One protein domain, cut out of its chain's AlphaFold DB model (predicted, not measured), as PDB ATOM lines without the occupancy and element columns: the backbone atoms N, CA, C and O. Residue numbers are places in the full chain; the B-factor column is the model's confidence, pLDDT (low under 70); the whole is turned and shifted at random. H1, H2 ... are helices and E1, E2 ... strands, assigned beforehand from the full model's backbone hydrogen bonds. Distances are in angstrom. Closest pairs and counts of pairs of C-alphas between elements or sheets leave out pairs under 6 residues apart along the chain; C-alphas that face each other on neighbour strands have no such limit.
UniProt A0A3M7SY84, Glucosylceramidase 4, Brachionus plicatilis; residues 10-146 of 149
ATOM      1  N   PRO A  10     -32.696  24.675  15.312       66.62
ATOM      2  CA  PRO A  10     -34.089  24.271  15.101       66.62
ATOM      3  C   PRO A  10     -35.097  25.421  15.227       66.62
ATOM      4  O   PRO A  10     -36.218  25.304  14.723       66.62
ATOM      5  N   ASN A  11     -34.700  26.520  15.878       72.00
ATOM      6  CA  ASN A  11     -35.530  27.704  16.086       72.00
ATOM      7  C   ASN A  11     -35.364  28.752  14.985       72.00
ATOM      8  O   ASN A  11     -36.149  29.700  14.951       72.00
ATOM      9  N   PHE A  12     -34.364  28.596  14.111       81.12
ATOM     10  CA  PHE A  12     -34.104  29.544  13.043       81.12
ATOM     11  C   PHE A  12     -35.049  29.332  11.854       81.12
ATOM     12  O   PHE A  12     -35.192  28.214  11.363       81.12
ATOM     13  N   SER A  13     -35.645  30.423  11.376       86.19
ATOM     14  CA  SER A  13     -36.627  30.419  10.289       86.19
ATOM     15  C   SER A  13     -36.218  31.329   9.135       86.19
ATOM     16  O   SER A  13     -35.790  32.470   9.346       86.19
ATOM     17  N   TRP A  14     -36.433  30.861   7.908       87.69
ATOM     18  CA  TRP A  14     -36.340  31.692   6.712       87.69
ATOM     19  C   TRP A  14     -37.715  32.241   6.361       87.69
ATOM     20  O   TRP A  14     -38.692  31.501   6.303       87.69
ATOM     21  N   ILE A  15     -37.791  33.547   6.123       89.62
ATOM     22  CA  ILE A  15     -39.012  34.185   5.628       89.62
ATOM     23  C   ILE A  15     -38.719  34.635   4.212       89.62
ATOM     24  O   ILE A  15     -37.948  35.573   4.009       89.62
ATOM     25  N   LEU A  16     -39.298  33.937   3.250       89.56
ATOM     26  CA  LEU A  16     -39.062  34.148   1.833       89.56
ATOM     27  C   LEU A  16     -40.151  35.060   1.274       89.56
ATOM     28  O   LEU A  16     -41.318  34.904   1.637       89.56
ATOM     29  N   ASN A  17     -39.768  35.992   0.404       87.62
ATOM     30  CA  ASN A  17     -40.706  36.865  -0.291       87.62
ATOM     31  C   ASN A  17     -40.492  36.820  -1.797       87.62
ATOM     32  O   ASN A  17     -39.360  36.975  -2.255       87.62
ATOM     33  N   ASP A  18     -41.581  36.642  -2.538       86.31
ATOM     34  CA  ASP A  18     -41.576  36.692  -3.997       86.31
ATOM     35  C   ASP A  18     -42.971  36.985  -4.557       86.31
ATOM     36  O   ASP A  18     -43.989  36.778  -3.881       86.31
ATOM     37  N   GLU A  19     -43.012  37.420  -5.813       83.00
ATOM     38  CA  GLU A  19     -44.242  37.612  -6.573       83.00
ATOM     39  C   GLU A  19     -44.417  36.496  -7.606       83.00
ATOM     40  O   GLU A  19     -43.514  36.178  -8.378       83.00
ATOM     41  N   SER A  20     -45.620  35.925  -7.688       80.75
ATOM     42  CA  SER A  20     -45.955  35.017  -8.784       80.75
ATOM     43  C   SER A  20     -47.247  35.386  -9.475       80.75
ATOM     44  O   SER A  20     -48.233  35.747  -8.839       80.75
ATOM     45  N   TYR A  21     -47.246  35.230 -10.795       79.62
ATOM     46  CA  TYR A  21     -48.402  35.495 -11.632       79.62
ATOM     47  C   TYR A  21     -49.116  34.199 -12.009       79.62
ATOM     48  O   TYR A  21     -48.474  33.234 -12.434       79.62
ATOM     49  N   PHE A  22     -50.444  34.228 -11.920       76.88
ATOM     50  CA  PHE A  22     -51.334  33.185 -12.425       76.88
ATOM     51  C   PHE A  22     -52.083  33.709 -13.656       76.88
ATOM     52  O   PHE A  22     -52.687  34.789 -13.624       76.88
ATOM     53  N   THR A  23     -52.009  32.971 -14.760       73.19
ATOM     54  CA  THR A  23     -52.778  33.233 -15.984       73.19
ATOM     55  C   THR A  23     -54.144  32.554 -15.913       73.19
ATOM     56  O   THR A  23     -54.292  31.544 -15.226       73.19
ATOM     57  N   LEU A  24     -55.126  33.143 -16.604       67.31
ATOM     58  CA  LEU A  24     -56.490  32.610 -16.752       67.31
ATOM     59  C   LEU A  24     -56.596  31.457 -17.746       67.31
ATOM     60  O   LEU A  24     -57.514  30.660 -17.678       67.31
ATOM     61  N   SER A  25     -55.692  31.434 -18.712       61.19
ATOM     62  CA  SER A  25     -55.542  30.377 -19.695       61.19
ATOM     63  C   SER A  25     -54.188  29.733 -19.443       61.19
ATOM     64  O   SER A  25     -53.161  30.420 -19.430       61.19
ATOM     65  N   HIS A  26     -54.146  28.414 -19.256       59.28
ATOM     66  CA  HIS A  26     -52.897  27.644 -19.200       59.28
ATOM     67  C   HIS A  26     -52.265  27.486 -20.604       59.28
ATOM     68  O   HIS A  26     -51.817  26.415 -21.014       59.28
ATOM     69  N   GLY A  27     -52.252  28.567 -21.391       51.59
ATOM     70  CA  GLY A  27     -51.665  28.624 -22.725       51.59
ATOM     71  C   GLY A  27     -50.144  28.683 -22.641       51.59
ATOM     72  O   GLY A  27     -49.566  29.750 -22.796       51.59
ATOM     73  N   LYS A  28     -49.511  27.525 -22.406       50.56
ATOM     74  CA  LYS A  28     -48.064  27.320 -22.207       50.56
ATOM     75  C   LYS A  28     -47.522  27.994 -20.941       50.56
ATOM     76  O   LYS A  28     -47.407  29.212 -20.851       50.56
ATOM     77  N   ILE A  29     -47.065  27.177 -19.988       48.59
ATOM     78  CA  ILE A  29     -46.066  27.604 -18.999       48.59
ATOM     79  C   ILE A  29     -44.936  28.258 -19.793       48.59
ATOM     80  O   ILE A  29     -44.319  27.601 -20.631       48.59
ATOM     81  N   ASN A  30     -44.742  29.560 -19.596       47.84
ATOM     82  CA  ASN A  30     -43.796  30.361 -20.362       47.84
ATOM     83  C   ASN A  30     -42.389  29.781 -20.161       47.84
ATOM     84  O   ASN A  30     -41.736  30.048 -19.154       47.84
ATOM     85  N   ARG A  31     -41.928  28.948 -21.095       40.00
ATOM     86  CA  ARG A  31     -40.518  28.595 -21.182       40.00
ATOM     87  C   ARG A  31     -39.793  29.790 -21.772       40.00
ATOM     88  O   ARG A  31     -40.231  30.373 -22.763       40.00
ATOM     89  N   ASN A  32     -38.678  30.152 -21.156       43.00
ATOM     90  CA  ASN A  32     -37.806  31.228 -21.605       43.00
ATOM     91  C   ASN A  32     -36.969  30.776 -22.822       43.00
ATOM     92  O   ASN A  32     -35.755  30.943 -22.838       43.00
ATOM     93  N   ASP A  33     -37.601  30.156 -23.823       44.06
ATOM     94  CA  ASP A  33     -36.925  29.440 -24.917       44.06
ATOM     95  C   ASP A  33     -36.240  30.385 -25.928       44.06
ATOM     96  O   ASP A  33     -35.513  29.926 -26.803       44.06
ATOM     97  N   ILE A  34     -36.459  31.705 -25.829       43.50
ATOM     98  CA  ILE A  34     -36.082  32.681 -26.872       43.50
ATOM     99  C   ILE A  34     -35.145  33.794 -26.350       43.50
ATOM    100  O   ILE A  34     -34.652  34.605 -27.126       43.50
ATOM    101  N   PHE A  35     -34.864  33.871 -25.044       44.25
ATOM    102  CA  PHE A  35     -34.291  35.093 -24.448       44.25
ATOM    103  C   PHE A  35     -32.765  35.142 -24.308       44.25
ATOM    104  O   PHE A  35     -32.237  36.168 -23.880       44.25
ATOM    105  N   TYR A  36     -32.037  34.095 -24.694       44.84
ATOM    106  CA  TYR A  36     -30.574  34.102 -24.635       44.84
ATOM    107  C   TYR A  36     -29.972  33.820 -26.012       44.84
ATOM    108  O   TYR A  36     -29.630  32.685 -26.332       44.84
ATOM    109  N   LEU A  37     -29.818  34.867 -26.826       50.41
ATOM    110  CA  LEU A  37     -28.894  34.835 -27.959       50.41
ATOM    111  C   LEU A  37     -27.552  35.421 -27.503       50.41
ATOM    112  O   LEU A  37     -27.488  36.558 -27.041       50.41
ATOM    113  N   SER A  38     -26.471  34.655 -27.629       51.94
ATOM    114  CA  SER A  38     -25.124  35.052 -27.194       51.94
ATOM    115  C   SER A  38     -24.417  36.035 -28.141       51.94
ATOM    116  O   SER A  38     -23.359  36.552 -27.792       51.94
ATOM    117  N   TYR A  39     -24.990  36.329 -29.316       54.53
ATOM    118  CA  TYR A  39     -24.378  37.171 -30.349       54.53
ATOM    119  C   TYR A  39     -25.369  38.190 -30.924       54.53
ATOM    120  O   TYR A  39     -26.190  37.861 -31.771       54.53
ATOM    121  N   ILE A  40     -25.252  39.446 -30.481       56.75
ATOM    122  CA  ILE A  40     -26.136  40.569 -30.856       56.75
ATOM    123  C   ILE A  40     -25.804  41.138 -32.252       56.75
ATOM    124  O   ILE A  40     -26.679  41.668 -32.936       56.75
ATOM    125  N   ALA A  41     -24.546  41.026 -32.692       59.84
ATOM    126  CA  ALA A  41     -24.020  41.750 -33.853       59.84
ATOM    127  C   ALA A  41     -24.608  41.371 -35.235       59.84
ATOM    128  O   ALA A  41     -24.751  42.277 -36.052       59.84
ATOM    129  N   PRO A  42     -24.961  40.103 -35.543       60.75
ATOM    130  CA  PRO A  42     -25.465  39.744 -36.872       60.75
ATOM    131  C   PRO A  42     -27.001  39.676 -36.962       60.75
ATOM    132  O   PRO A  42     -27.538  39.330 -38.012       60.75
ATOM    133  N   THR A  43     -27.729  39.962 -35.880       58.16
ATOM    134  CA  THR A  43     -29.183  39.744 -35.818       58.16
ATOM    135  C   THR A  43     -29.969  40.847 -36.543       58.16
ATOM    136  O   THR A  43     -29.770  42.028 -36.247       58.16
ATOM    137  N   PRO A  44     -30.892  40.506 -37.464       61.19
ATOM    138  CA  PRO A  44     -31.692  41.495 -38.182       61.19
ATOM    139  C   PRO A  44     -32.576  42.327 -37.236       61.19
ATOM    140  O   PRO A  44     -33.067  41.851 -36.212       61.19
ATOM    141  N   ALA A  45     -32.822  43.593 -37.586       59.19
ATOM    142  CA  ALA A  45     -33.600  44.521 -36.754       59.19
ATOM    143  C   ALA A  45     -35.018  44.004 -36.433       59.19
ATOM    144  O   ALA A  45     -35.552  44.274 -35.358       59.19
ATOM    145  N   SER A  46     -35.605  43.196 -37.320       59.25
ATOM    146  CA  SER A  46     -36.917  42.573 -37.119       59.25
ATOM    147  C   SER A  46     -36.978  41.656 -35.895       59.25
ATOM    148  O   SER A  46     -38.019  41.617 -35.245       59.25
ATOM    149  N   THR A  47     -35.882  40.975 -35.543       54.69
ATOM    150  CA  THR A  47     -35.787  40.109 -34.351       54.69
ATOM    151  C   THR A  47     -35.558  40.875 -33.045       54.69
ATOM    152  O   THR A  47     -35.957  40.393 -31.992       54.69
ATOM    153  N   ASN A  48     -34.977  42.080 -33.099       54.03
ATOM    154  CA  ASN A  48     -34.738  42.915 -31.911       54.03
ATOM    155  C   ASN A  48     -35.929  43.825 -31.568       54.03
ATOM    156  O   ASN A  48     -36.131  44.170 -30.406       54.03
ATOM    157  N   TYR A  49     -36.717  44.212 -32.575       53.81
ATOM    158  CA  TYR A  49     -37.800  45.192 -32.447       53.81
ATOM    159  C   TYR A  49     -39.169  44.623 -32.825       53.81
ATOM    160  O   TYR A  49     -40.034  45.351 -33.311       53.81
ATOM    161  N   THR A  50     -39.400  43.325 -32.610       51.31
ATOM    162  CA  THR A  50     -40.766  42.804 -32.688       51.31
ATOM    163  C   THR A  50     -41.546  43.327 -31.475       51.31
ATOM    164  O   THR A  50     -41.143  43.045 -30.343       51.31
ATOM    165  N   PRO A  51     -42.650  44.079 -31.644       47.16
ATOM    166  CA  PRO A  51     -43.507  44.434 -30.524       47.16
ATOM    167  C   PRO A  51     -44.093  43.147 -29.944       47.16
ATOM    168  O   PRO A  51     -44.991  42.526 -30.513       47.16
ATOM    169  N   VAL A  52     -43.541  42.711 -28.817       51.09
ATOM    170  CA  VAL A  52     -44.020  41.527 -28.114       51.09
ATOM    171  C   VAL A  52     -45.391  41.874 -27.552       51.09
ATOM    172  O   VAL A  52     -45.536  42.850 -26.810       51.09
ATOM    173  N   LYS A  53     -46.418  41.109 -27.929       47.91
ATOM    174  CA  LYS A  53     -47.769  41.286 -27.391       47.91
ATOM    175  C   LYS A  53     -47.671  41.189 -25.866       47.91
ATOM    176  O   LYS A  53     -47.282  40.154 -25.327       47.91
ATOM    177  N   LYS A  54     -47.951  42.303 -25.186       52.59
ATOM    178  CA  LYS A  54     -47.938  42.387 -23.722       52.59
ATOM    179  C   LYS A  54     -48.879  41.301 -23.191       52.59
ATOM    180  O   LYS A  54     -49.959  41.130 -23.746       52.59
ATOM    181  N   PHE A  55     -48.382  40.560 -22.200       54.19
ATOM    182  CA  PHE A  55     -48.909  39.316 -21.625       54.19
ATOM    183  C   PHE A  55     -50.428  39.088 -21.728       54.19
ATOM    184  O   PHE A  55     -51.213  40.021 -21.574       54.19
ATOM    185  N   GLU A  56     -50.833  37.819 -21.875       58.53
ATOM    186  CA  GLU A  56     -52.234  37.403 -21.700       58.53
ATOM    187  C   GLU A  56     -52.823  37.928 -20.376       58.53
ATOM    188  O   GLU A  56     -52.063  38.169 -19.429       58.53
ATOM    189  N   PRO A  57     -54.156  38.110 -20.276       59.28
ATOM    190  CA  PRO A  57     -54.809  38.523 -19.040       59.28
ATOM    191  C   PRO A  57     -54.378  37.643 -17.856       59.28
ATOM    192  O   PRO A  57     -54.663  36.446 -17.791       59.28
ATOM    193  N   LYS A  58     -53.653  38.250 -16.916       66.19
ATOM    194  CA  LYS A  58     -53.202  37.617 -15.674       66.19
ATOM    195  C   LYS A  58     -54.219  37.933 -14.591       66.19
ATOM    196  O   LYS A  58     -54.539  39.102 -14.389       66.19
ATOM    197  N   LEU A  59     -54.722  36.909 -13.905       61.09
ATOM    198  CA  LEU A  59     -55.741  37.108 -12.878       61.09
ATOM    199  C   LEU A  59     -55.129  37.637 -11.574       61.09
ATOM    200  O   LEU A  59     -55.799  38.349 -10.830       61.09
ATOM    201  N   LEU A  60     -53.871  37.291 -11.274       59.72
ATOM    202  CA  LEU A  60     -53.312  37.603  -9.961       59.72
ATOM    203  C   LEU A  60     -51.782  37.613  -9.950       59.72
ATOM    204  O   LEU A  60     -51.171  36.594 -10.260       59.72
ATOM    205  N   GLY A  61     -51.186  38.744  -9.559       60.34
ATOM    206  CA  GLY A  61     -49.842  38.804  -8.979       60.34
ATOM    207  C   GLY A  61     -49.973  38.564  -7.477       60.34
ATOM    208  O   GLY A  61     -50.515  39.401  -6.753       60.34
ATOM    209  N   LEU A  62     -49.596  37.374  -7.017       62.25
ATOM    210  CA  LEU A  62     -49.628  37.021  -5.606       62.25
ATOM    211  C   LEU A  62     -48.239  37.249  -5.008       62.25
ATOM    212  O   LEU A  62     -47.305  36.498  -5.285       62.25
ATOM    213  N   LEU A  63     -48.143  38.288  -4.182       63.53
ATOM    214  CA  LEU A  63     -46.969  38.637  -3.392       63.53
ATOM    215  C   LEU A  63     -47.034  37.909  -2.045       63.53
ATOM    216  O   LEU A  63     -47.905  38.207  -1.212       63.53
ATOM    217  N   ASN A  64     -46.166  36.912  -1.869       71.25
ATOM    218  CA  ASN A  64     -46.234  35.971  -0.755       71.25
ATOM    219  C   ASN A  64     -45.061  36.122   0.198       71.25
ATOM    220  O   ASN A  64     -43.911  36.078  -0.217       71.25
ATOM    221  N   LEU A  65     -45.385  36.127   1.487       79.94
ATOM    222  CA  LEU A  65     -44.467  35.816   2.568       79.94
ATOM    223  C   LEU A  65     -44.662  34.352   2.939       79.94
ATOM    224  O   LEU A  65     -45.735  33.974   3.417       79.94
ATOM    225  N   VAL A  66     -43.635  33.541   2.713       85.38
ATOM    226  CA  VAL A  66     -43.661  32.101   2.974       85.38
ATOM    227  C   VAL A  66     -42.601  31.749   4.000       85.38
ATOM    228  O   VAL A  66     -41.471  32.234   3.963       85.38
ATOM    229  N   SER A  67     -42.987  30.889   4.927       86.31
ATOM    230  CA  SER A  67     -42.119  30.277   5.918       86.31
ATOM    231  C   SER A  67     -42.660  28.884   6.229       86.31
ATOM    232  O   SER A  67     -43.828  28.578   5.975       86.31
ATOM    233  N   GLU A  68     -41.843  28.032   6.839       81.56
ATOM    234  CA  GLU A  68     -42.271  26.718   7.317       81.56
ATOM    235  C   GLU A  68     -43.415  26.773   8.348       81.56
ATOM    236  O   GLU A  68     -44.063  25.761   8.608       81.56
ATOM    237  N   ARG A  69     -43.677  27.947   8.941       83.00
ATOM    238  CA  ARG A  69     -44.750  28.160   9.928       83.00
ATOM    239  C   ARG A  69     -46.050  28.687   9.324       83.00
ATOM    240  O   ARG A  69     -47.055  28.754  10.031       83.00
ATOM    241  N   GLY A  70     -46.050  29.078   8.050       83.94
ATOM    242  CA  GLY A  70     -47.249  29.560   7.376       83.94
ATOM    243  C   GLY A  70     -46.977  30.489   6.199       83.94
ATOM    244  O   GLY A  70     -45.839  30.788   5.845       83.94
ATOM    245  N   ILE A  71     -48.071  30.963   5.603       83.38
ATOM    246  CA  ILE A  71     -48.075  31.850   4.438       83.38
ATOM    247  C   ILE A  71     -48.890  33.103   4.779       83.38
ATOM    248  O   ILE A  71     -49.893  33.032   5.497       83.38
ATOM    249  N   SER A  72     -48.475  34.259   4.270       82.50
ATOM    250  CA  SER A  72     -49.237  35.507   4.329       82.50
ATOM    251  C   SER A  72     -49.049  36.319   3.058       82.50
ATOM    252  O   SER A  72     -48.060  36.172   2.353       82.50
ATOM    253  N   TYR A  73     -49.990  37.217   2.793       74.50
ATOM    254  CA  TYR A  73     -49.919  38.163   1.687       74.50
ATOM    255  C   TYR A  73     -49.403  39.527   2.179       74.50
ATOM    256  O   TYR A  73     -49.805  40.004   3.248       74.50
ATOM    257  N   GLU A  74     -48.513  40.162   1.408       63.16
ATOM    258  CA  GLU A  74     -47.740  41.343   1.842       63.16
ATOM    259  C   GLU A  74     -48.593  42.588   2.140       63.16
ATOM    260  O   GLU A  74     -48.152  43.447   2.895       63.16
ATOM    261  N   LYS A  75     -49.860  42.676   1.695       61.34
ATOM    262  CA  LYS A  75     -50.742  43.797   2.105       61.34
ATOM    263  C   LYS A  75     -50.895  43.927   3.629       61.34
ATOM    264  O   LYS A  75     -51.279  44.989   4.106       61.34
ATOM    265  N   ARG A  76     -50.617  42.865   4.396       62.44
ATOM    266  CA  ARG A  76     -50.590  42.899   5.872       62.44
ATOM    267  C   ARG A  76     -49.228  43.291   6.460       62.44
ATOM    268  O   ARG A  76     -49.143  43.504   7.662       62.44
ATOM    269  N   GLY A  77     -48.194  43.407   5.632       75.31
ATOM    270  CA  GLY A  77     -46.827  43.763   5.992       75.31
ATOM    271  C   GLY A  77     -45.978  42.580   6.464       75.31
ATOM    272  O   GLY A  77     -46.472  41.609   7.043       75.31
ATOM    273  N   VAL A  78     -44.664  42.699   6.265       81.31
ATOM    274  CA  VAL A  78     -43.656  41.727   6.723       81.31
ATOM    275  C   VAL A  78     -43.624  41.635   8.252       81.31
ATOM    276  O   VAL A  78     -43.599  40.548   8.822       81.31
ATOM    277  N   ILE A  79     -43.692  42.777   8.943       83.75
ATOM    278  CA  ILE A  79     -43.550  42.838  10.405       83.75
ATOM    279  C   ILE A  79     -44.686  42.116  11.136       83.75
ATOM    280  O   ILE A  79     -44.385  41.314  12.024       83.75
ATOM    281  N   PRO A  80     -45.977  42.340  10.805       87.19
ATOM    282  CA  PRO A  80     -47.062  41.631  11.478       87.19
ATOM    283  C   PRO A  80     -47.014  40.122  11.238       87.19
ATOM    284  O   PRO A  80     -47.322  39.359  12.151       87.19
ATOM    285  N   PHE A  81     -46.578  39.678  10.054       86.38
ATOM    286  CA  PHE A  81     -46.363  38.256   9.778       86.38
ATOM    287  C   PHE A  81     -45.282  37.662  10.685       86.38
ATOM    288  O   PHE A  81     -45.521  36.653  11.350       86.38
ATOM    289  N   ILE A  82     -44.125  38.327  10.768       85.50
ATOM    290  CA  ILE A  82     -43.019  37.895  11.625       85.50
ATOM    291  C   ILE A  82     -43.476  37.833  13.074       85.50
ATOM    292  O   ILE A  82     -43.384  36.774  13.672       85.50
ATOM    293  N   LYS A  83     -44.045  38.912  13.619       84.44
ATOM    294  CA  LYS A  83     -44.490  38.959  15.021       84.44
ATOM    295  C   LYS A  83     -45.560  37.912  15.347       84.44
ATOM    296  O   LYS A  83     -45.645  37.477  16.490       84.44
ATOM    297  N   LYS A  84     -46.375  37.511  14.364       86.06
ATOM    298  CA  LYS A  84     -47.425  36.502  14.545       86.06
ATOM    299  C   LYS A  84     -46.879  35.075  14.602       86.06
ATOM    300  O   LYS A  84     -47.359  34.287  15.412       86.06
ATOM    301  N   TYR A  85     -45.933  34.725  13.731       83.75
ATOM    302  CA  TYR A  85     -45.494  33.332  13.558       83.75
ATOM    303  C   TYR A  85     -44.071  33.057  14.065       83.75
ATOM    304  O   TYR A  85     -43.704  31.902  14.292       83.75
ATOM    305  N   HIS A  86     -43.260  34.093  14.271       81.69
ATOM    306  CA  HIS A  86     -41.837  33.994  14.577       81.69
ATOM    307  C   HIS A  86     -41.430  34.891  15.749       81.69
ATOM    308  O   HIS A  86     -41.911  36.006  15.930       81.69
ATOM    309  N   SER A  87     -40.474  34.414  16.540       75.31
ATOM    310  CA  SER A  87     -39.818  35.242  17.548       75.31
ATOM    311  C   SER A  87     -38.756  36.109  16.874       75.31
ATOM    312  O   SER A  87     -37.896  35.600  16.147       75.31
ATOM    313  N   VAL A  88     -38.810  37.419  17.122       67.19
ATOM    314  CA  VAL A  88     -37.827  38.386  16.611       67.19
ATOM    315  C   VAL A  88     -36.417  37.953  17.042       67.19
ATOM    316  O   VAL A  88     -36.201  37.592  18.196       67.19
ATOM    317  N   GLY A  89     -35.463  37.941  16.104       70.25
ATOM    318  CA  GLY A  89     -34.067  37.535  16.336       70.25
ATOM    319  C   GLY A  89     -33.702  36.112  15.886       70.25
ATOM    320  O   GLY A  89     -32.527  35.860  15.588       70.25
ATOM    321  N   TYR A  90     -34.696  35.228  15.737       82.62
ATOM    322  CA  TYR A  90     -34.538  33.853  15.233       82.62
ATOM    323  C   TYR A  90     -35.045  33.673  13.800       82.62
ATOM    324  O   TYR A  90     -35.245  32.559  13.337       82.62
ATOM    325  N   CYS A  91     -35.255  34.758  13.067       85.50
ATOM    326  CA  CYS A  91     -35.648  34.681  11.672       85.50
ATOM    327  C   CYS A  91     -34.766  35.573  10.804       85.50
ATOM    328  O   CYS A  91     -34.288  36.617  11.262       85.50
ATOM    329  N   LYS A  92     -34.566  35.173   9.547       89.50
ATOM    330  CA  LYS A  92     -33.939  36.016   8.528       89.50
ATOM    331  C   LYS A  92     -34.889  36.180   7.347       89.50
ATOM    332  O   LYS A  92     -35.341  35.204   6.754       89.50
ATOM    333  N   PHE A  93     -35.193  37.434   7.043       90.38
ATOM    334  CA  PHE A  93     -36.022  37.824   5.916       90.38
ATOM    335  C   PHE A  93     -35.205  37.812   4.620       90.38
ATOM    336  O   PHE A  93     -34.113  38.375   4.556       90.38
ATOM    337  N   TRP A  94     -35.720  37.170   3.583       91.06
ATOM    338  CA  TRP A  94     -35.077  37.066   2.281       91.06
ATOM    339  C   TRP A  94     -36.019  37.626   1.209       91.06
ATOM    340  O   TRP A  94     -36.843  36.881   0.675       91.06
ATOM    341  N   PRO A  95     -35.923  38.940   0.920       88.62
ATOM    342  CA  PRO A  95     -36.694  39.556  -0.150       88.62
ATOM    343  C   PRO A  95     -36.156  39.190  -1.532       88.62
ATOM    344  O   PRO A  95     -35.013  38.739  -1.679       88.62
ATOM    345  N   ASP A  96     -36.967  39.442  -2.557       85.69
ATOM    346  CA  ASP A  96     -36.484  39.407  -3.926       85.69
ATOM    347  C   ASP A  96     -35.506  40.566  -4.217       85.69
ATOM    348  O   ASP A  96     -35.168  41.366  -3.345       85.69
ATOM    349  N   LEU A  97     -34.990  40.630  -5.448       87.50
ATOM    350  CA  LEU A  97     -34.026  41.654  -5.861       87.50
ATOM    351  C   LEU A  97     -34.671  42.976  -6.298       87.50
ATOM    352  O   LEU A  97     -33.957  43.864  -6.780       87.50
ATOM    353  N   ALA A  98     -35.988  43.137  -6.130       83.69
ATOM    354  CA  ALA A  98     -36.683  44.342  -6.537       83.69
ATOM    355  C   ALA A  98     -36.186  45.549  -5.734       83.69
ATOM    356  O   ALA A  98     -36.051  45.531  -4.506       83.69
ATOM    357  N   SER A  99     -35.920  46.640  -6.454       84.94
ATOM    358  CA  SER A  99     -35.392  47.882  -5.888       84.94
ATOM    359  C   SER A  99     -36.161  48.406  -4.662       84.94
ATOM    360  O   SER A  99     -35.488  48.879  -3.745       84.94
ATOM    361  N   PRO A 100     -37.507  48.308  -4.575       86.06
ATOM    362  CA  PRO A 100     -38.248  48.769  -3.400       86.06
ATOM    363  C   PRO A 100     -37.837  48.095  -2.085       86.06
ATOM    364  O   PRO A 100     -37.749  48.782  -1.070       86.06
ATOM    365  N   HIS A 101     -37.510  46.797  -2.082       85.50
ATOM    366  CA  HIS A 101     -37.127  46.086  -0.852       85.50
ATOM    367  C   HIS A 101     -35.786  46.550  -0.273       85.50
ATOM    368  O   HIS A 101     -35.532  46.384   0.919       85.50
ATOM    369  N   TYR A 102     -34.935  47.146  -1.108       89.00
ATOM    370  CA  TYR A 102     -33.616  47.645  -0.726       89.00
ATOM    371  C   TYR A 102     -33.545  49.172  -0.658       89.00
ATOM    372  O   TYR A 102     -32.455  49.726  -0.517       89.00
ATOM    373  N   ALA A 103     -34.680  49.865  -0.759       91.50
ATOM    374  CA  ALA A 103     -34.725  51.299  -0.524       91.50
ATOM    375  C   ALA A 103     -34.304  51.606   0.923       91.50
ATOM    376  O   ALA A 103     -34.678  50.886   1.851       91.50
ATOM    377  N   ASN A 104     -33.570  52.705   1.130       93.06
ATOM    378  CA  ASN A 104     -33.065  53.090   2.455       93.06
ATOM    379  C   ASN A 104     -34.179  53.167   3.507       93.06
ATOM    380  O   ASN A 104     -33.981  52.759   4.643       93.06
ATOM    381  N   THR A 105     -35.365  53.642   3.123       92.25
ATOM    382  CA  THR A 105     -36.537  53.710   4.005       92.25
ATOM    383  C   THR A 105     -36.969  52.332   4.507       92.25
ATOM    384  O   THR A 105     -37.233  52.173   5.695       92.25
ATOM    385  N   VAL A 106     -36.992  51.327   3.629       88.69
ATOM    386  CA  VAL A 106     -37.357  49.942   3.969       88.69
ATOM    387  C   VAL A 106     -36.261  49.276   4.792       88.69
ATOM    388  O   VAL A 106     -36.548  48.643   5.804       88.69
ATOM    389  N   VAL A 107     -34.999  49.456   4.398       91.19
ATOM    390  CA  VAL A 107     -33.843  48.920   5.127       91.19
ATOM    391  C   VAL A 107     -33.784  49.469   6.551       91.19
ATOM    392  O   VAL A 107     -33.694  48.684   7.494       91.19
ATOM    393  N   ASN A 108     -33.898  50.789   6.720       93.38
ATOM    394  CA  ASN A 108     -33.903  51.425   8.036       93.38
ATOM    395  C   ASN A 108     -35.068  50.905   8.883       93.38
ATOM    396  O   ASN A 108     -34.865  50.518  10.027       93.38
ATOM    397  N   TYR A 109     -36.257  50.770   8.291       91.06
ATOM    398  CA  TYR A 109     -37.413  50.213   8.985       91.06
ATOM    399  C   TYR A 109     -37.194  48.767   9.467       91.06
ATOM    400  O   TYR A 109     -37.565  48.427  10.590       91.06
ATOM    401  N   LEU A 110     -36.566  47.902   8.661       89.62
ATOM    402  CA  LEU A 110     -36.231  46.532   9.075       89.62
ATOM    403  C   LEU A 110     -35.197  46.508  10.211       89.62
ATOM    404  O   LEU A 110     -35.323  45.695  11.129       89.62
ATOM    405  N   ILE A 111     -34.205  47.403  10.162       91.31
ATOM    406  CA  ILE A 111     -33.190  47.565  11.212       91.31
ATOM    407  C   ILE A 111     -33.844  48.025  12.520       91.31
ATOM    408  O   ILE A 111     -33.623  47.394  13.553       91.31
ATOM    409  N   ASP A 112     -34.711  49.039  12.471       91.62
ATOM    410  CA  ASP A 112     -35.440  49.564  13.633       91.62
ATOM    411  C   ASP A 112     -36.344  48.503  14.281       91.62
ATOM    412  O   ASP A 112     -36.556  48.495  15.492       91.62
ATOM    413  N   GLN A 113     -36.873  47.570  13.482       88.19
ATOM    414  CA  GLN A 113     -37.661  46.431  13.966       88.19
ATOM    415  C   GLN A 113     -36.806  45.226  14.403       88.19
ATOM    416  O   GLN A 113     -37.367  44.186  14.758       88.19
ATOM    417  N   ASN A 114     -35.474  45.348  14.401       89.25
ATOM    418  CA  ASN A 114     -34.517  44.292  14.745       89.25
ATOM    419  C   ASN A 114     -34.699  43.008  13.908       89.25
ATOM    420  O   ASN A 114     -34.606  41.881  14.408       89.25
ATOM    421  N   ILE A 115     -34.988  43.168  12.614       88.44
ATOM    422  CA  ILE A 115     -35.145  42.052  11.680       88.44
ATOM    423  C   ILE A 115     -33.871  41.882  10.870       88.44
ATOM    424  O   ILE A 115     -33.435  42.770  10.141       88.44
ATOM    425  N   LYS A 116     -33.293  40.682  10.950       91.31
ATOM    426  CA  LYS A 116     -32.197  40.278  10.070       91.31
ATOM    427  C   LYS A 116     -32.757  40.059   8.671       91.31
ATOM    428  O   LYS A 116     -33.762  39.370   8.517       91.31
ATOM    429  N   PHE A 117     -32.079  40.570   7.651       91.19
ATOM    430  CA  PHE A 117     -32.463  40.357   6.258       91.19
ATOM    431  C   PHE A 117     -31.254  40.043   5.368       91.19
ATOM    432  O   PHE A 117     -30.104  40.264   5.760       91.19
ATOM    433  N   VAL A 118     -31.496  39.461   4.192       91.19
ATOM    434  CA  VAL A 118     -30.459  39.192   3.182       91.19
ATOM    435  C   VAL A 118     -30.098  40.487   2.468       91.19
ATOM    436  O   VAL A 118     -30.945  41.111   1.830       91.19
ATOM    437  N   GLN A 119     -28.829  40.885   2.563       90.88
ATOM    438  CA  GLN A 119     -28.330  42.094   1.913       90.88
ATOM    439  C   GLN A 119     -28.328  41.934   0.391       90.88
ATOM    440  O   GLN A 119     -28.076  40.845  -0.117       90.88
ATOM    441  N   LYS A 120     -28.509  43.033  -0.349       89.69
ATOM    442  CA  LYS A 120     -28.548  43.004  -1.822       89.69
ATOM    443  C   LYS A 120     -27.314  42.333  -2.435       89.69
ATOM    444  O   LYS A 120     -27.438  41.541  -3.354       89.69
ATOM    445  N   ARG A 121     -26.130  42.600  -1.873       88.62
ATOM    446  CA  ARG A 121     -24.849  41.999  -2.294       88.62
ATOM    447  C   ARG A 121     -24.745  40.487  -2.039       88.62
ATOM    448  O   ARG A 121     -23.904  39.827  -2.630       88.62
ATOM    449  N   GLU A 122     -25.547  39.967  -1.113       87.56
ATOM    450  CA  GLU A 122     -25.590  38.550  -0.733       87.56
ATOM    451  C   GLU A 122     -26.691  37.794  -1.486       87.56
ATOM    452  O   GLU A 122     -26.700  36.567  -1.448       87.56
ATOM    453  N   ASN A 123     -27.606  38.516  -2.144       87.62
ATOM    454  CA  ASN A 123     -28.729  37.973  -2.896       87.62
ATOM    455  C   ASN A 123     -28.306  37.800  -4.366       87.62
ATOM    456  O   ASN A 123     -28.255  38.789  -5.102       87.62
ATOM    457  N   PRO A 124     -27.921  36.589  -4.799       82.94
ATOM    458  CA  PRO A 124     -27.461  36.375  -6.163       82.94
ATOM    459  C   PRO A 124     -28.593  36.644  -7.165       82.94
ATOM    460  O   PRO A 124     -29.724  36.192  -6.991       82.94
ATOM    461  N   ALA A 125     -28.284  37.397  -8.219       81.06
ATOM    462  CA  ALA A 125     -29.240  37.692  -9.280       81.06
ATOM    463  C   ALA A 125     -29.433  36.496 -10.214       81.06
ATOM    464  O   ALA A 125     -28.500  35.734 -10.451       81.06
ATOM    465  N   ASN A 126     -30.638  36.383 -10.779       78.81
ATOM    466  CA  ASN A 126     -30.979  35.425 -11.836       78.81
ATOM    467  C   ASN A 126     -30.707  33.949 -11.481       78.81
ATOM    468  O   ASN A 126     -30.403  33.153 -12.364       78.81
ATOM    469  N   VAL A 127     -30.833  33.577 -10.204       80.06
ATOM    470  CA  VAL A 127     -30.700  32.185  -9.732       80.06
ATOM    471  C   VAL A 127     -31.956  31.723  -8.978       80.06
ATOM    472  O   VAL A 127     -31.898  31.456  -7.775       80.06
ATOM    473  N   PRO A 128     -33.114  31.645  -9.662       73.56
ATOM    474  CA  PRO A 128     -34.380  31.258  -9.035       73.56
ATOM    475  C   PRO A 128     -34.304  29.877  -8.368       73.56
ATOM    476  O   PRO A 128     -34.824  29.703  -7.276       73.56
ATOM    477  N   GLU A 129     -33.547  28.933  -8.938       74.69
ATOM    478  CA  GLU A 129     -33.364  27.571  -8.400       74.69
ATOM    479  C   GLU A 129     -32.766  27.529  -6.984       74.69
ATOM    480  O   GLU A 129     -32.967  26.575  -6.240       74.69
ATOM    481  N   VAL A 130     -32.030  28.568  -6.580       78.25
ATOM    482  CA  VAL A 130     -31.457  28.655  -5.228       78.25
ATOM    483  C   VAL A 130     -32.508  29.115  -4.209       78.25
ATOM    484  O   VAL A 130     -32.303  28.996  -2.998       78.25
ATOM    485  N   ARG A 131     -33.649  29.644  -4.666       80.19
ATOM    486  CA  ARG A 131     -34.713  30.164  -3.812       80.19
ATOM    487  C   ARG A 131     -35.821  29.134  -3.651       80.19
ATOM    488  O   ARG A 131     -36.667  28.966  -4.516       80.19
ATOM    489  N   GLN A 132     -35.896  28.547  -2.462       82.88
ATOM    490  CA  GLN A 132     -36.911  27.546  -2.092       82.88
ATOM    491  C   GLN A 132     -38.371  28.013  -2.274       82.88
ATOM    492  O   GLN A 132     -39.281  27.188  -2.344       82.88
ATOM    493  N   ILE A 133     -38.623  29.325  -2.342       84.50
ATOM    494  CA  ILE A 133     -39.961  29.860  -2.633       84.50
ATOM    495  C   ILE A 133     -40.430  29.497  -4.046       84.50
ATOM    496  O   ILE A 133     -41.627  29.325  -4.244       84.50
ATOM    497  N   GLU A 134     -39.519  29.303  -4.999       84.12
ATOM    498  CA  GLU A 134     -39.860  28.896  -6.365       84.12
ATOM    499  C   GLU A 134     -40.427  27.474  -6.404       84.12
ATOM    500  O   GLU A 134     -41.439  27.237  -7.063       84.12
ATOM    501  N   ASP A 135     -39.868  26.548  -5.616       86.44
ATOM    502  CA  ASP A 135     -40.419  25.194  -5.462       86.44
ATOM    503  C   ASP A 135     -41.840  25.246  -4.891       86.44
ATOM    504  O   ASP A 135     -42.764  24.612  -5.410       86.44
ATOM    505  N   PHE A 136     -42.041  26.056  -3.847       86.06
ATOM    506  CA  PHE A 136     -43.360  26.271  -3.258       86.06
ATOM    507  C   PHE A 136     -44.357  26.838  -4.281       86.06
ATOM    508  O   PHE A 136     -45.476  26.332  -4.402       86.06
ATOM    509  N   LEU A 137     -43.961  27.864  -5.037       84.38
ATOM    510  CA  LEU A 137     -44.799  28.493  -6.058       84.38
ATOM    511  C   LEU A 137     -45.103  27.538  -7.216       84.38
ATOM    512  O   LEU A 137     -46.218  27.555  -7.736       84.38
ATOM    513  N   SER A 138     -44.150  26.685  -7.594       84.25
ATOM    514  CA  SER A 138     -44.332  25.641  -8.602       84.25
ATOM    515  C   SER A 138     -45.384  24.620  -8.162       84.25
ATOM    516  O   SER A 138     -46.339  24.358  -8.895       84.25
ATOM    517  N   ILE A 139     -45.297  24.134  -6.917       87.19
ATOM    518  CA  ILE A 139     -46.300  23.231  -6.330       87.19
ATOM    519  C   ILE A 139     -47.670  23.915  -6.256       87.19
ATOM    520  O   ILE A 139     -48.685  23.311  -6.606       87.19
ATOM    521  N   LEU A 140     -47.715  25.178  -5.821       86.06
ATOM    522  CA  LEU A 140     -48.955  25.947  -5.735       86.06
ATOM    523  C   LEU A 140     -49.608  26.111  -7.112       86.06
ATOM    524  O   LEU A 140     -50.807  25.882  -7.240       86.06
ATOM    525  N   LYS A 141     -48.830  26.453  -8.143       82.19
ATOM    526  CA  LYS A 141     -49.308  26.516  -9.532       82.19
ATOM    527  C   LYS A 141     -49.830  25.168 -10.002       82.19
ATOM    528  O   LYS A 141     -50.926  25.124 -10.548       82.19
ATOM    529  N   GLY A 142     -49.101  24.084  -9.738       84.69
ATOM    530  CA  GLY A 142     -49.557  22.729 -10.045       84.69
ATOM    531  C   GLY A 142     -50.949  22.451  -9.476       84.69
ATOM    532  O   GLY A 142     -51.823  22.009 -10.210       84.69
ATOM    533  N   LYS A 143     -51.187  22.814  -8.209       86.06
ATOM    534  CA  LYS A 143     -52.500  22.663  -7.559       86.06
ATOM    535  C   LYS A 143     -53.583  23.578  -8.126       86.06
ATOM    536  O   LYS A 143     -54.721  23.151  -8.271       86.06
ATOM    537  N   VAL A 144     -53.256  24.835  -8.432       82.62
ATOM    538  CA  VAL A 144     -54.216  25.787  -9.023       82.62
ATOM    539  C   VAL A 144     -54.698  25.296 -10.390       82.62
ATOM    540  O   VAL A 144     -55.878  25.421 -10.698       82.62
ATOM    541  N   TYR A 145     -53.806  24.692 -11.178       80.69
ATOM    542  CA  TYR A 145     -54.095  24.233 -12.538       80.69
ATOM    543  C   TYR A 145     -54.462  22.744 -12.645       80.69
ATOM    544  O   TYR A 145     -54.743  22.272 -13.744       80.69
ATOM    545  N   GLU A 146     -54.500  22.004 -11.533       82.44
ATOM    546  CA  GLU A 146     -54.707  20.544 -11.506       82.44
ATOM    547  C   GLU A 146     -55.993  20.108 -12.229       82.44
ATOM    548  O   GLU A 146     -56.023  19.063 -12.874       82.44
TER     549      GLU A 146
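What this domain is: This is residues 10 to 146 of the 149 residues of the protein "Glucosylceramidase 4" of Brachionus plicatilis (UniProt A0A3M7SY84). A twisted sheet of four strands has H5 over one face and H2 over the other, making three layers, while a long loop that bears H1 sticks out with residues 28 to 39, 41 to 47 and 49 to 54. H3 and H4 are off the sheet. The printed part has 137 residues, 68 of them, under half, in named elements, ordered E1 H1 E2 E3 H2 E4 H3 H4 H5; the class is mixed, helices and strands. The mixed sheet runs E3 E2 E1 E4, and the whole is loose, with a radius of gyration of the C-alphas of 18.3 A and spans of 55 by 38 by 26 A.

Where its parts are: E1, residues 13 to 23, begins at C-alpha 13 (-36.627, 30.419, 10.289) and is 31.0 A long. H1 is residues 45 to 48, E2 58 to 67 at 25.4 A, E3 70 to 73, H2 78 to 85, E4 91 to 94, H3 99 to 102 and H4 104 to 112. H5, residues 132 to 145, is 20.4 A long and ends at C-alpha 145 (-54.095, 24.233, -12.538).

How they stand to each other: E1 is parallel to E4, with N 94 and O 15 2.8 A apart, and antiparallel to E2, with N 62 and O 20 2.8 A apart. E2 and E3 form a hairpin, with N 65 and O 72 2.8 A apart. E3, H2, E4 make a split strand-helix-strand unit, E2 and E1 between its strands, with a right-handed crossover. H2 has a height over the sheet of 8.5 A; H5, on the opposite face, 7.8 A. The closest C-alphas of E1 and H5 are those of Leu 16 and Ile 133, 6.3 A. H3 and H4 are close but not clearly touching, with His 101 and Val 107 closest, their C-alphas 7.4 A apart. In H2, H4 and H5 every O i to N i+4 pair is within hydrogen-bond range; H1 and H3 are too short for one.

The domain as a whole: The C-alphas farthest apart, of Pro 44 and Ser 87, are 56.7 A apart. The printed part has no cut; the links E1 to H1 and H4 to H5 are long. The pLDDT is under 70 at residues 10, 24 to 63, 74 to 76 and 88.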